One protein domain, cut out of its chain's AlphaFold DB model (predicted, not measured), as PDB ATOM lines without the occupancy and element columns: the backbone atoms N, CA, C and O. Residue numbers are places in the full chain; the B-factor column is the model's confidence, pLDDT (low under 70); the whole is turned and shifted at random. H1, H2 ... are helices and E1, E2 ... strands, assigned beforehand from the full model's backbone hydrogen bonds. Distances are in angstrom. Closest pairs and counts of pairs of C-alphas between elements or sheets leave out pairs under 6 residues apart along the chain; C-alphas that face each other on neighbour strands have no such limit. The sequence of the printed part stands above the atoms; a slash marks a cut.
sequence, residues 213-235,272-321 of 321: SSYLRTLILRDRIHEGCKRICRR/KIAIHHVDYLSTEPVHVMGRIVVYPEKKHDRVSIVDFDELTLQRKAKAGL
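Overview. This is residues 213 to 235 and 272 to 321 of the 321 residues of the protein "AAEL001823-PA" of Aedes aegypti (UniProt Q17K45). One long helix, H1, runs along most of the longest axis, and beside it lies a loose body made mainly of loops, with a small two-stranded hairpin, E1 and E2, and a short helix, H2, near H1. The hairpin's tip, residues 296 to 301, and the last residues, 314 to 321, stick out. The printed part has 73 residues, with H1, E1, E2 and H2 in that order along the chain; the class is mostly helix, with 36 residues, under half, in named elements. The sheet, in the order E1 - E2, is antiparallel. The whole is loose, with a radius of gyration of the C-alphas of 14.1 A and spans of 42 by 31 by 20 A.

Along the chain. H1, residues 214 to 235, begins at C-alpha 214 (264.896, 359.218, 257.222) and is 31.8 A long. E1 is residues 291 to 293, 6.3 A long, and E2 is residues 304 to 306, 6.5 A long. H2, residues 310 to 317, is 10.6 A long and ends at C-alpha 317 (264.427, 369.782, 254.717).

Arrangement. The closest C-alphas of H1 and E1, those of Ile 225 and Arg 291, are 7.3 A apart. E1 and E2 form a hairpin, with N 291 and O 306 within hydrogen-bond range at 2.9 A. H1 and E2 are apart, while H1 and H2 are near each other, with 6 pairs of C-alphas within 10 A. Residues 275 to 276 pair with residues 287 to 288, parallel. In H1 and H2 every O i to N i+4 pair is within hydrogen-bond range.

Size, cuts and confidence. The two C-alphas farthest apart, those of Arg 235 and Leu 321, are 43.2 A apart. Residues 236 to 271 are not printed, and C-alphas 235 and 272 are 11.3 A apart across the cut. The link from E1 to E2 is short and that from E2 to H2 tight. Confidence is under 70 at residue 272, residues 296 to 302 and residues 308 to 321.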
ATOM      1  N   SER A 213     267.406 355.672 259.442       80.44
ATOM      2  CA  SER A 213     267.593 357.007 258.872       80.44
ATOM      3  C   SER A 213     266.403 357.400 257.981       80.44
ATOM      4  O   SER A 213     265.943 356.624 257.139       80.44
ATOM      5  N   SER A 214     265.935 358.648 258.097       75.81
ATOM      6  CA  SER A 214     264.896 359.218 257.222       75.81
ATOM      7  C   SER A 214     265.309 359.231 255.743       75.81
ATOM      8  O   SER A 214     264.463 359.063 254.856       75.81
ATOM      9  N   TYR A 215     266.613 359.355 255.477       80.06
ATOM     10  CA  TYR A 215     267.204 359.207 254.151       80.06
ATOM     11  C   TYR A 215     267.046 357.773 253.631       80.06
ATOM     12  O   TYR A 215     266.515 357.579 252.539       80.06
ATOM     13  N   LEU A 216     267.407 356.767 254.439       80.75
ATOM     14  CA  LEU A 216     267.293 355.351 254.073       80.75
ATOM     15  C   LEU A 216     265.833 354.946 253.815       80.75
ATOM     16  O   LEU A 216     265.537 354.354 252.777       80.75
ATOM     17  N   ARG A 217     264.898 355.356 254.686       81.81
ATOM     18  CA  ARG A 217     263.448 355.178 254.463       81.81
ATOM     19  C   ARG A 217     262.999 355.768 253.126       81.81
ATOM     20  O   ARG A 217     262.192 355.161 252.426       81.81
ATOM     21  N   THR A 218     263.512 356.944 252.762       80.25
ATOM     22  CA  THR A 218     263.146 357.597 251.498       80.25
ATOM     23  C   THR A 218     263.769 356.904 250.287       80.25
ATOM     24  O   THR A 218     263.089 356.759 249.275       80.25
ATOM     25  N   LEU A 219     265.008 356.417 250.394       81.75
ATOM     26  CA  LEU A 219     265.673 355.650 249.342       81.75
ATOM     27  C   LEU A 219     264.922 354.337 249.054       81.75
ATOM     28  O   LEU A 219     264.519 354.100 247.920       81.75
ATOM     29  N   ILE A 220     264.583 353.568 250.094       85.31
ATOM     30  CA  ILE A 220     263.780 352.336 249.972       85.31
ATOM     31  C   ILE A 220     262.406 352.622 249.339       85.31
ATOM     32  O   ILE A 220     261.911 351.841 248.521       85.31
ATOM     33  N   LEU A 221     261.767 353.744 249.695       84.38
ATOM     34  CA  LEU A 221     260.508 354.161 249.073       84.38
ATOM     35  C   LEU A 221     260.691 354.530 247.596       84.38
ATOM     36  O   LEU A 221     259.873 354.103 246.782       84.38
ATOM     37  N   ARG A 222     261.749 355.271 247.244       82.88
ATOM     38  CA  ARG A 222     262.109 355.625 245.862       82.88
ATOM     39  C   ARG A 222     262.338 354.376 245.013       82.88
ATOM     40  O   ARG A 222     261.761 354.287 243.933       82.88
ATOM     41  N   ASP A 223     263.090 353.401 245.513       85.38
ATOM     42  CA  ASP A 223     263.428 352.178 244.776       85.38
ATOM     43  C   ASP A 223     262.197 351.290 244.551       85.38
ATOM     44  O   ASP A 223     261.948 350.834 243.433       85.38
ATOM     45  N   ARG A 224     261.353 351.121 245.582       88.19
ATOM     46  CA  ARG A 224     260.052 350.432 245.468       88.19
ATOM     47  C   ARG A 224     259.151 351.066 244.412       88.19
ATOM     48  O   ARG A 224     258.516 350.360 243.631       88.19
ATOM     49  N   ILE A 225     259.092 352.393 244.415       86.81
ATOM     50  CA  ILE A 225     258.323 353.201 243.471       86.81
ATOM     51  C   ILE A 225     258.892 353.012 242.050       86.81
ATOM     52  O   ILE A 225     258.147 352.638 241.142       86.81
ATOM     53  N   HIS A 226     260.208 353.156 241.867       84.19
ATOM     54  CA  HIS A 226     260.910 353.005 240.589       84.19
ATOM     55  C   HIS A 226     260.761 351.609 239.965       84.19
ATOM     56  O   HIS A 226     260.296 351.491 238.831       84.19
ATOM     57  N   GLU A 227     261.086 350.536 240.693       86.38
ATOM     58  CA  GLU A 227     260.978 349.167 240.166       86.38
ATOM     59  C   GLU A 227     259.519 348.734 239.952       86.38
ATOM     60  O   GLU A 227     259.215 348.019 238.991       86.38
ATOM     61  N   GLY A 228     258.591 349.238 240.774       87.81
ATOM     62  CA  GLY A 228     257.154 349.126 240.519       87.81
ATOM     63  C   GLY A 228     256.775 349.711 239.156       87.81
ATOM     64  O   GLY A 228     256.147 349.029 238.341       87.81
ATOM     65  N   CYS A 229     257.224 350.932 238.855       85.38
ATOM     66  CA  CYS A 229     256.949 351.548 237.561       85.38
ATOM     67  C   CYS A 229     257.639 350.838 236.405       85.38
ATOM     68  O   CYS A 229     257.017 350.626 235.374       85.38
ATOM     69  N   LYS A 230     258.892 350.410 236.566       84.62
ATOM     70  CA  LYS A 230     259.639 349.690 235.528       84.62
ATOM     71  C   LYS A 230     258.883 348.445 235.062       84.62
ATOM     72  O   LYS A 230     258.776 348.205 233.861       84.62
ATOM     73  N   ARG A 231     258.283 347.690 235.992       87.06
ATOM     74  CA  ARG A 231     257.390 346.554 235.690       87.06
ATOM     75  C   ARG A 231     256.098 346.994 234.986       87.06
ATOM     76  O   ARG A 231     255.731 346.385 233.983       87.06
ATOM     77  N   ILE A 232     255.444 348.059 235.459       89.88
ATOM     78  CA  ILE A 232     254.212 348.601 234.853       89.88
ATOM     79  C   ILE A 232     254.469 349.100 233.422       89.88
ATOM     80  O   ILE A 232     253.773 348.684 232.501       89.88
ATOM     81  N   CYS A 233     255.494 349.924 233.204       86.75
ATOM     82  CA  CYS A 233     255.874 350.460 231.898       86.75
ATOM     83  C   CYS A 233     256.261 349.357 230.911       86.75
ATOM     84  O   CYS A 233     255.817 349.401 229.769       86.75
ATOM     85  N   ARG A 234     257.006 348.331 231.354       86.88
ATOM     86  CA  ARG A 234     257.262 347.130 230.541       86.88
ATOM     87  C   ARG A 234     255.956 346.471 230.100       86.88
ATOM     88  O   ARG A 234     255.774 346.242 228.910       86.88
ATOM     89  N   ARG A 235     255.025 346.220 231.031       88.69
ATOM     90  CA  ARG A 235     253.741 345.576 230.709       88.69
ATOM     91  C   ARG A 235     252.872 346.432 229.784       88.69
ATOM     92  O   ARG A 235     252.286 345.888 228.856       88.69
ATOM     93  N   LYS A 272     259.917 354.091 225.726       64.81
ATOM     94  CA  LYS A 272     258.617 353.983 225.033       64.81
ATOM     95  C   LYS A 272     257.448 354.675 225.754       64.81
ATOM     96  O   LYS A 272     256.375 354.811 225.164       64.81
ATOM     97  N   ILE A 273     257.600 355.072 227.021       77.06
ATOM     98  CA  ILE A 273     256.534 355.722 227.805       77.06
ATOM     99  C   ILE A 273     257.126 356.897 228.582       77.06
ATOM    100  O   ILE A 273     257.722 356.715 229.640       77.06
ATOM    101  N   ALA A 274     256.915 358.112 228.073       82.25
ATOM    102  CA  ALA A 274     257.375 359.342 228.712       82.25
ATOM    103  C   ALA A 274     256.646 359.595 230.047       82.25
ATOM    104  O   ALA A 274     255.480 360.003 230.072       82.25
ATOM    105  N   ILE A 275     257.354 359.356 231.152       83.94
ATOM    106  CA  ILE A 275     256.928 359.706 232.509       83.94
ATOM    107  C   ILE A 275     257.342 361.151 232.799       83.94
ATOM    108  O   ILE A 275     258.493 361.527 232.593       83.94
ATOM    109  N   HIS A 276     256.406 361.936 233.317       84.75
ATOM    110  CA  HIS A 276     256.587 363.339 233.671       84.75
ATOM    111  C   HIS A 276     256.586 363.519 235.197       84.75
ATOM    112  O   HIS A 276     255.976 362.734 235.929       84.75
ATOM    113  N   HIS A 277     257.274 364.564 235.664       83.94
ATOM    114  CA  HIS A 277     257.274 365.014 237.063       83.94
ATOM    115  C   HIS A 277     255.878 365.500 237.486       83.94
ATOM    116  O   HIS A 277     255.118 365.972 236.639       83.94
ATOM    117  N   VAL A 278     255.527 365.409 238.773       82.94
ATOM    118  CA  VAL A 278     254.196 365.821 239.269       82.94
ATOM    119  C   VAL A 278     253.926 367.319 239.052       82.94
ATOM    120  O   VAL A 278     252.794 367.687 238.741       82.94
ATOM    121  N   ASP A 279     254.951 368.176 239.136       81.31
ATOM    122  CA  ASP A 279     254.855 369.621 238.869       81.31
ATOM    123  C   ASP A 279     254.873 369.959 237.349       81.31
ATOM    124  O   ASP A 279     254.889 371.137 236.979       81.31
ATOM    125  N   TYR A 280     254.893 368.971 236.437       82.94
ATOM    126  CA  TYR A 280     254.960 369.225 234.989       82.94
ATOM    127  C   TYR A 280     253.649 369.807 234.438       82.94
ATOM    128  O   TYR A 280     252.607 369.150 234.394       82.94
ATOM    129  N   LEU A 281     253.717 371.049 233.955       86.00
ATOM    130  CA  LEU A 281     252.579 371.750 233.367       86.00
ATOM    131  C   LEU A 281     252.350 371.303 231.917       86.00
ATOM    132  O   LEU A 281     253.118 371.657 231.023       86.00
ATOM    133  N   SER A 282     251.252 370.582 231.688       86.88
ATOM    134  CA  SER A 282     250.800 370.141 230.365       86.88
ATOM    135  C   SER A 282     249.329 370.479 230.137       86.88
ATOM    136  O   SER A 282     248.509 370.372 231.049       86.88
ATOM    137  N   THR A 283     248.981 370.844 228.903       90.06
ATOM    138  CA  THR A 283     247.587 370.902 228.426       90.06
ATOM    139  C   THR A 283     247.084 369.554 227.909       90.06
ATOM    140  O   THR A 283     245.877 369.364 227.773       90.06
ATOM    141  N   GLU A 284     247.993 368.626 227.610       90.38
ATOM    142  CA  GLU A 284     247.695 367.273 227.134       90.38
ATOM    143  C   GLU A 284     247.794 366.247 228.277       90.38
ATOM    144  O   GLU A 284     248.565 366.461 229.221       90.38
ATOM    145  N   PRO A 285     247.058 365.117 228.218       87.88
ATOM    146  CA  PRO A 285     247.160 364.056 229.216       87.88
ATOM    147  C   PRO A 285     248.585 363.494 229.318       87.88
ATOM    148  O   PRO A 285     249.108 362.910 228.370       87.88
ATOM    149  N   VAL A 286     249.200 363.634 230.492       88.56
ATOM    150  CA  VAL A 286     250.554 363.142 230.781       88.56
ATOM    151  C   VAL A 286     250.534 361.911 231.678       88.56
ATOM    152  O   VAL A 286     249.688 361.767 232.559       88.56
ATOM    153  N   HIS A 287     251.513 361.030 231.477       87.44
ATOM    154  CA  HIS A 287     251.782 359.929 232.394       87.44
ATOM    155  C   HIS A 287     252.664 360.472 233.518       87.44
ATOM    156  O   HIS A 287     253.789 360.896 233.264       87.44
ATOM    157  N   VAL A 288     252.152 360.472 234.745       87.81
ATOM    158  CA  VAL A 288     252.865 360.907 235.954       87.81
ATOM    159  C   VAL A 288     253.022 359.711 236.878       87.81
ATOM    160  O   VAL A 288     252.172 358.820 236.914       87.81
ATOM    161  N   MET A 289     254.120 359.685 237.625       85.31
ATOM    162  CA  MET A 289     254.483 358.562 238.470       85.31
ATOM    163  C   MET A 289     254.774 359.029 239.897       85.31
ATOM    164  O   MET A 289     255.545 359.952 240.119       85.31
ATOM    165  N   GLY A 290     254.185 358.352 240.878       86.62
ATOM    166  CA  GLY A 290     254.411 358.636 242.289       86.62
ATOM    167  C   GLY A 290     253.576 357.725 243.176       86.62
ATOM    168  O   GLY A 290     252.929 356.789 242.701       86.62
ATOM    169  N   ARG A 291     253.568 358.009 244.477       84.94
ATOM    170  CA  ARG A 291     252.679 357.343 245.436       84.94
ATOM    171  C   ARG A 291     251.426 358.170 245.703       84.94
ATOM    172  O   ARG A 291     251.481 359.396 245.757       84.94
ATOM    173  N   ILE A 292     250.323 357.476 245.951       87.38
ATOM    174  CA  ILE A 292     249.080 358.048 246.473       87.38
ATOM    175  C   ILE A 292     249.273 358.394 247.957       87.38
ATOM    176  O   ILE A 292     249.721 357.559 248.742       87.38
ATOM    177  N   VAL A 293     248.944 359.630 248.335       82.94
ATOM    178  CA  VAL A 293     248.998 360.142 249.712       82.94
ATOM    179  C   VAL A 293     247.677 360.833 250.045       82.94
ATOM    180  O   VAL A 293     247.146 361.606 249.245       82.94
ATOM    181  N   VAL A 294     247.159 360.574 251.245       80.19
ATOM    182  CA  VAL A 294     246.005 361.273 251.823       80.19
ATOM    183  C   VAL A 294     246.517 362.243 252.886       80.19
ATOM    184  O   VAL A 294     247.322 361.861 253.733       80.19
ATOM    185  N   TYR A 295     246.064 363.497 252.839       70.44
ATOM    186  CA  TYR A 295     246.396 364.515 253.840       70.44
ATOM    187  C   TYR A 295     245.242 364.643 254.848       70.44
ATOM    188  O   TYR A 295     244.231 365.249 254.492       70.44
ATOM    189  N   PRO A 296     245.366 364.123 256.085       63.31
ATOM    190  CA  PRO A 296     244.249 364.064 257.037       63.31
ATOM    191  C   PRO A 296     243.736 365.447 257.474       63.31
ATOM    192  O   PRO A 296     242.580 365.591 257.852       63.31
ATOM    193  N   GLU A 297     244.573 366.482 257.382       65.44
ATOM    194  CA  GLU A 297     244.229 367.860 257.758       65.44
ATOM    195  C   GLU A 297     243.325 368.573 256.738       65.44
ATOM    196  O   GLU A 297     242.694 369.586 257.050       65.44
ATOM    197  N   LYS A 298     243.238 368.070 255.499       60.59
ATOM    198  CA  LYS A 298     242.394 368.663 254.457       60.59
ATOM    199  C   LYS A 298     241.024 367.988 254.492       60.59
ATOM    200  O   LYS A 298     240.902 366.831 254.118       60.59
ATOM    201  N   LYS A 299     239.977 368.737 254.875       55.69
ATOM    202  CA  LYS A 299     238.556 368.303 254.970       55.69
ATOM    203  C   LYS A 299     237.879 367.940 253.626       55.69
ATOM    204  O   LYS A 299     236.683 368.160 253.443       55.69
ATOM    205  N   HIS A 300     238.634 367.435 252.660       56.41
ATOM    206  CA  HIS A 300     238.152 367.001 251.356       56.41
ATOM    207  C   HIS A 300     238.838 365.681 251.005       56.41
ATOM    208  O   HIS A 300     240.043 365.575 251.222       56.41
ATOM    209  N   ASP A 301     238.112 364.748 250.380       61.03
ATOM    210  CA  ASP A 301     238.611 363.451 249.874       61.03
ATOM    211  C   ASP A 301     239.568 363.614 248.672       61.03
ATOM    212  O   ASP A 301     239.384 363.062 247.587       61.03
ATOM    213  N   ARG A 302     240.593 364.451 248.834       64.56
ATOM    214  CA  ARG A 302     241.566 364.822 247.812       64.56
ATOM    215  C   ARG A 302     242.850 364.049 248.040       64.56
ATOM    216  O   ARG A 302     243.778 364.515 248.705       64.56
ATOM    217  N   VAL A 303     242.890 362.871 247.431       75.31
ATOM    218  CA  VAL A 303     244.133 362.151 247.153       75.31
ATOM    219  C   VAL A 303     245.111 363.082 246.433       75.31
ATOM    220  O   VAL A 303     244.728 363.836 245.540       75.31
ATOM    221  N   SER A 304     246.379 363.027 246.826       77.69
ATOM    222  CA  SER A 304     247.489 363.680 246.129       77.69
ATOM    223  C   SER A 304     248.490 362.629 245.658       77.69
ATOM    224  O   SER A 304     248.668 361.605 246.320       77.69
ATOM    225  N   ILE A 305     249.156 362.883 244.535       81.56
ATOM    226  CA  ILE A 305     250.286 362.073 244.072       81.56
ATOM    227  C   ILE A 305     251.570 362.783 244.502       81.56
ATOM    228  O   ILE A 305     251.658 364.004 244.411       81.56
ATOM    229  N   VAL A 306     252.534 362.022 245.014       76.38
ATOM    230  CA  VAL A 306     253.850 362.522 245.426       76.38
ATOM    231  C   VAL A 306     254.921 361.667 244.765       76.38
ATOM    232  O   VAL A 306     254.991 360.459 245.020       76.38
ATOM    233  N   ASP A 307     255.760 362.286 243.943       71.88
ATOM    234  CA  ASP A 307     257.055 361.751 243.547       71.88
ATOM    235  C   ASP A 307     258.074 361.927 244.688       71.88
ATOM    236  O   ASP A 307     258.018 362.852 245.500       71.88
ATOM    237  N   PHE A 308     259.000 360.975 244.798       64.25
ATOM    238  CA  PHE A 308     260.152 361.077 245.694       64.25
ATOM    239  C   PHE A 308     261.389 361.399 244.865       64.25
ATOM    240  O   PHE A 308     262.275 360.562 244.676       64.25
ATOM    241  N   ASP A 309     261.418 362.622 244.346       60.12
ATOM    242  CA  ASP A 309     262.625 363.200 243.782       60.12
ATOM    243  C   ASP A 309     263.488 363.865 244.873       60.12
ATOM    244  O   ASP A 309     263.077 364.094 246.018       60.12
ATOM    245  N   GLU A 310     264.734 364.160 244.517       52.09
ATOM    246  CA  GLU A 310     265.711 364.755 245.432       52.09
ATOM    247  C   GLU A 310     265.342 366.203 245.816       52.09
ATOM    248  O   GLU A 310     265.648 366.669 246.916       52.09
ATOM    249  N   LEU A 311     264.600 366.905 244.952       49.38
ATOM    250  CA  LEU A 311     264.104 368.257 245.214       49.38
ATOM    251  C   LEU A 311     262.986 368.267 246.263       49.38
ATOM    252  O   LEU A 311     262.956 369.172 247.093       49.38
ATOM    253  N   THR A 312     262.106 367.265 246.296       54.72
ATOM    254  CA  THR A 312     261.058 367.124 247.321       54.72
ATOM    255  C   THR A 312     261.654 366.828 248.697       54.72
ATOM    256  O   THR A 312     261.175 367.361 249.704       54.72
ATOM    257  N   LEU A 313     262.753 366.066 248.748       50.75
ATOM    258  CA  LEU A 313     263.581 365.912 249.948       50.75
ATOM    259  C   LEU A 313     264.154 367.263 250.413       50.75
ATOM    260  O   LEU A 313     263.943 367.652 251.563       50.75
ATOM    261  N   GLN A 314     264.807 368.021 249.525       47.28
ATOM    262  CA  GLN A 314     265.383 369.328 249.877       47.28
ATOM    263  C   GLN A 314     264.328 370.383 250.251       47.28
ATOM    264  O   GLN A 314     264.559 371.181 251.160       47.28
ATOM    265  N   ARG A 315     263.163 370.397 249.587       47.19
ATOM    266  CA  ARG A 315     262.038 371.295 249.911       47.19
ATOM    267  C   ARG A 315     261.490 371.006 251.311       47.19
ATOM    268  O   ARG A 315     261.227 371.951 252.046       47.19
ATOM    269  N   LYS A 316     261.376 369.733 251.714       46.78
ATOM    270  CA  LYS A 316     260.975 369.367 253.085       46.78
ATOM    271  C   LYS A 316     262.048 369.678 254.124       46.78
ATOM    272  O   LYS A 316     261.709 370.219 255.167       46.78
ATOM    273  N   ALA A 317     263.323 369.422 253.826       43.97
ATOM    274  CA  ALA A 317     264.427 369.782 254.717       43.97
ATOM    275  C   ALA A 317     264.532 371.304 254.952       43.97
ATOM    276  O   ALA A 317     264.897 371.731 256.039       43.97
ATOM    277  N   LYS A 318     264.163 372.129 253.961       41.91
ATOM    278  CA  LYS A 318     264.106 373.600 254.082       41.91
ATOM    279  C   LYS A 318     262.811 374.147 254.694       41.91
ATOM    280  O   LYS A 318     262.759 375.335 254.984       41.91
ATOM    281  N   ALA A 319     261.779 373.319 254.858       42.50
ATOM    282  CA  ALA A 319     260.494 373.698 255.455       42.50
ATOM    283  C   ALA A 319     260.346 373.238 256.921       42.50
ATOM    284  O   ALA A 319     259.287 373.434 257.511       42.50
ATOM    285  N   GLY A 320     261.380 372.605 257.486       39.88
ATOM    286  CA  GLY A 320     261.474 372.231 258.897       39.88
ATOM    287  C   GLY A 320     262.500 373.090 259.631       39.88
ATOM    288  O   GLY A 320     263.571 372.589 259.970       39.88
ATOM    289  N   LEU A 321     262.179 374.373 259.822       33.00
ATOM    290  CA  LEU A 321     262.903 375.342 260.653       33.00
ATOM    291  C   LEU A 321     261.933 376.446 261.103       33.00
ATOM    292  O   LEU A 321     261.202 376.946 260.219       33.00
TER     293      LEU A 321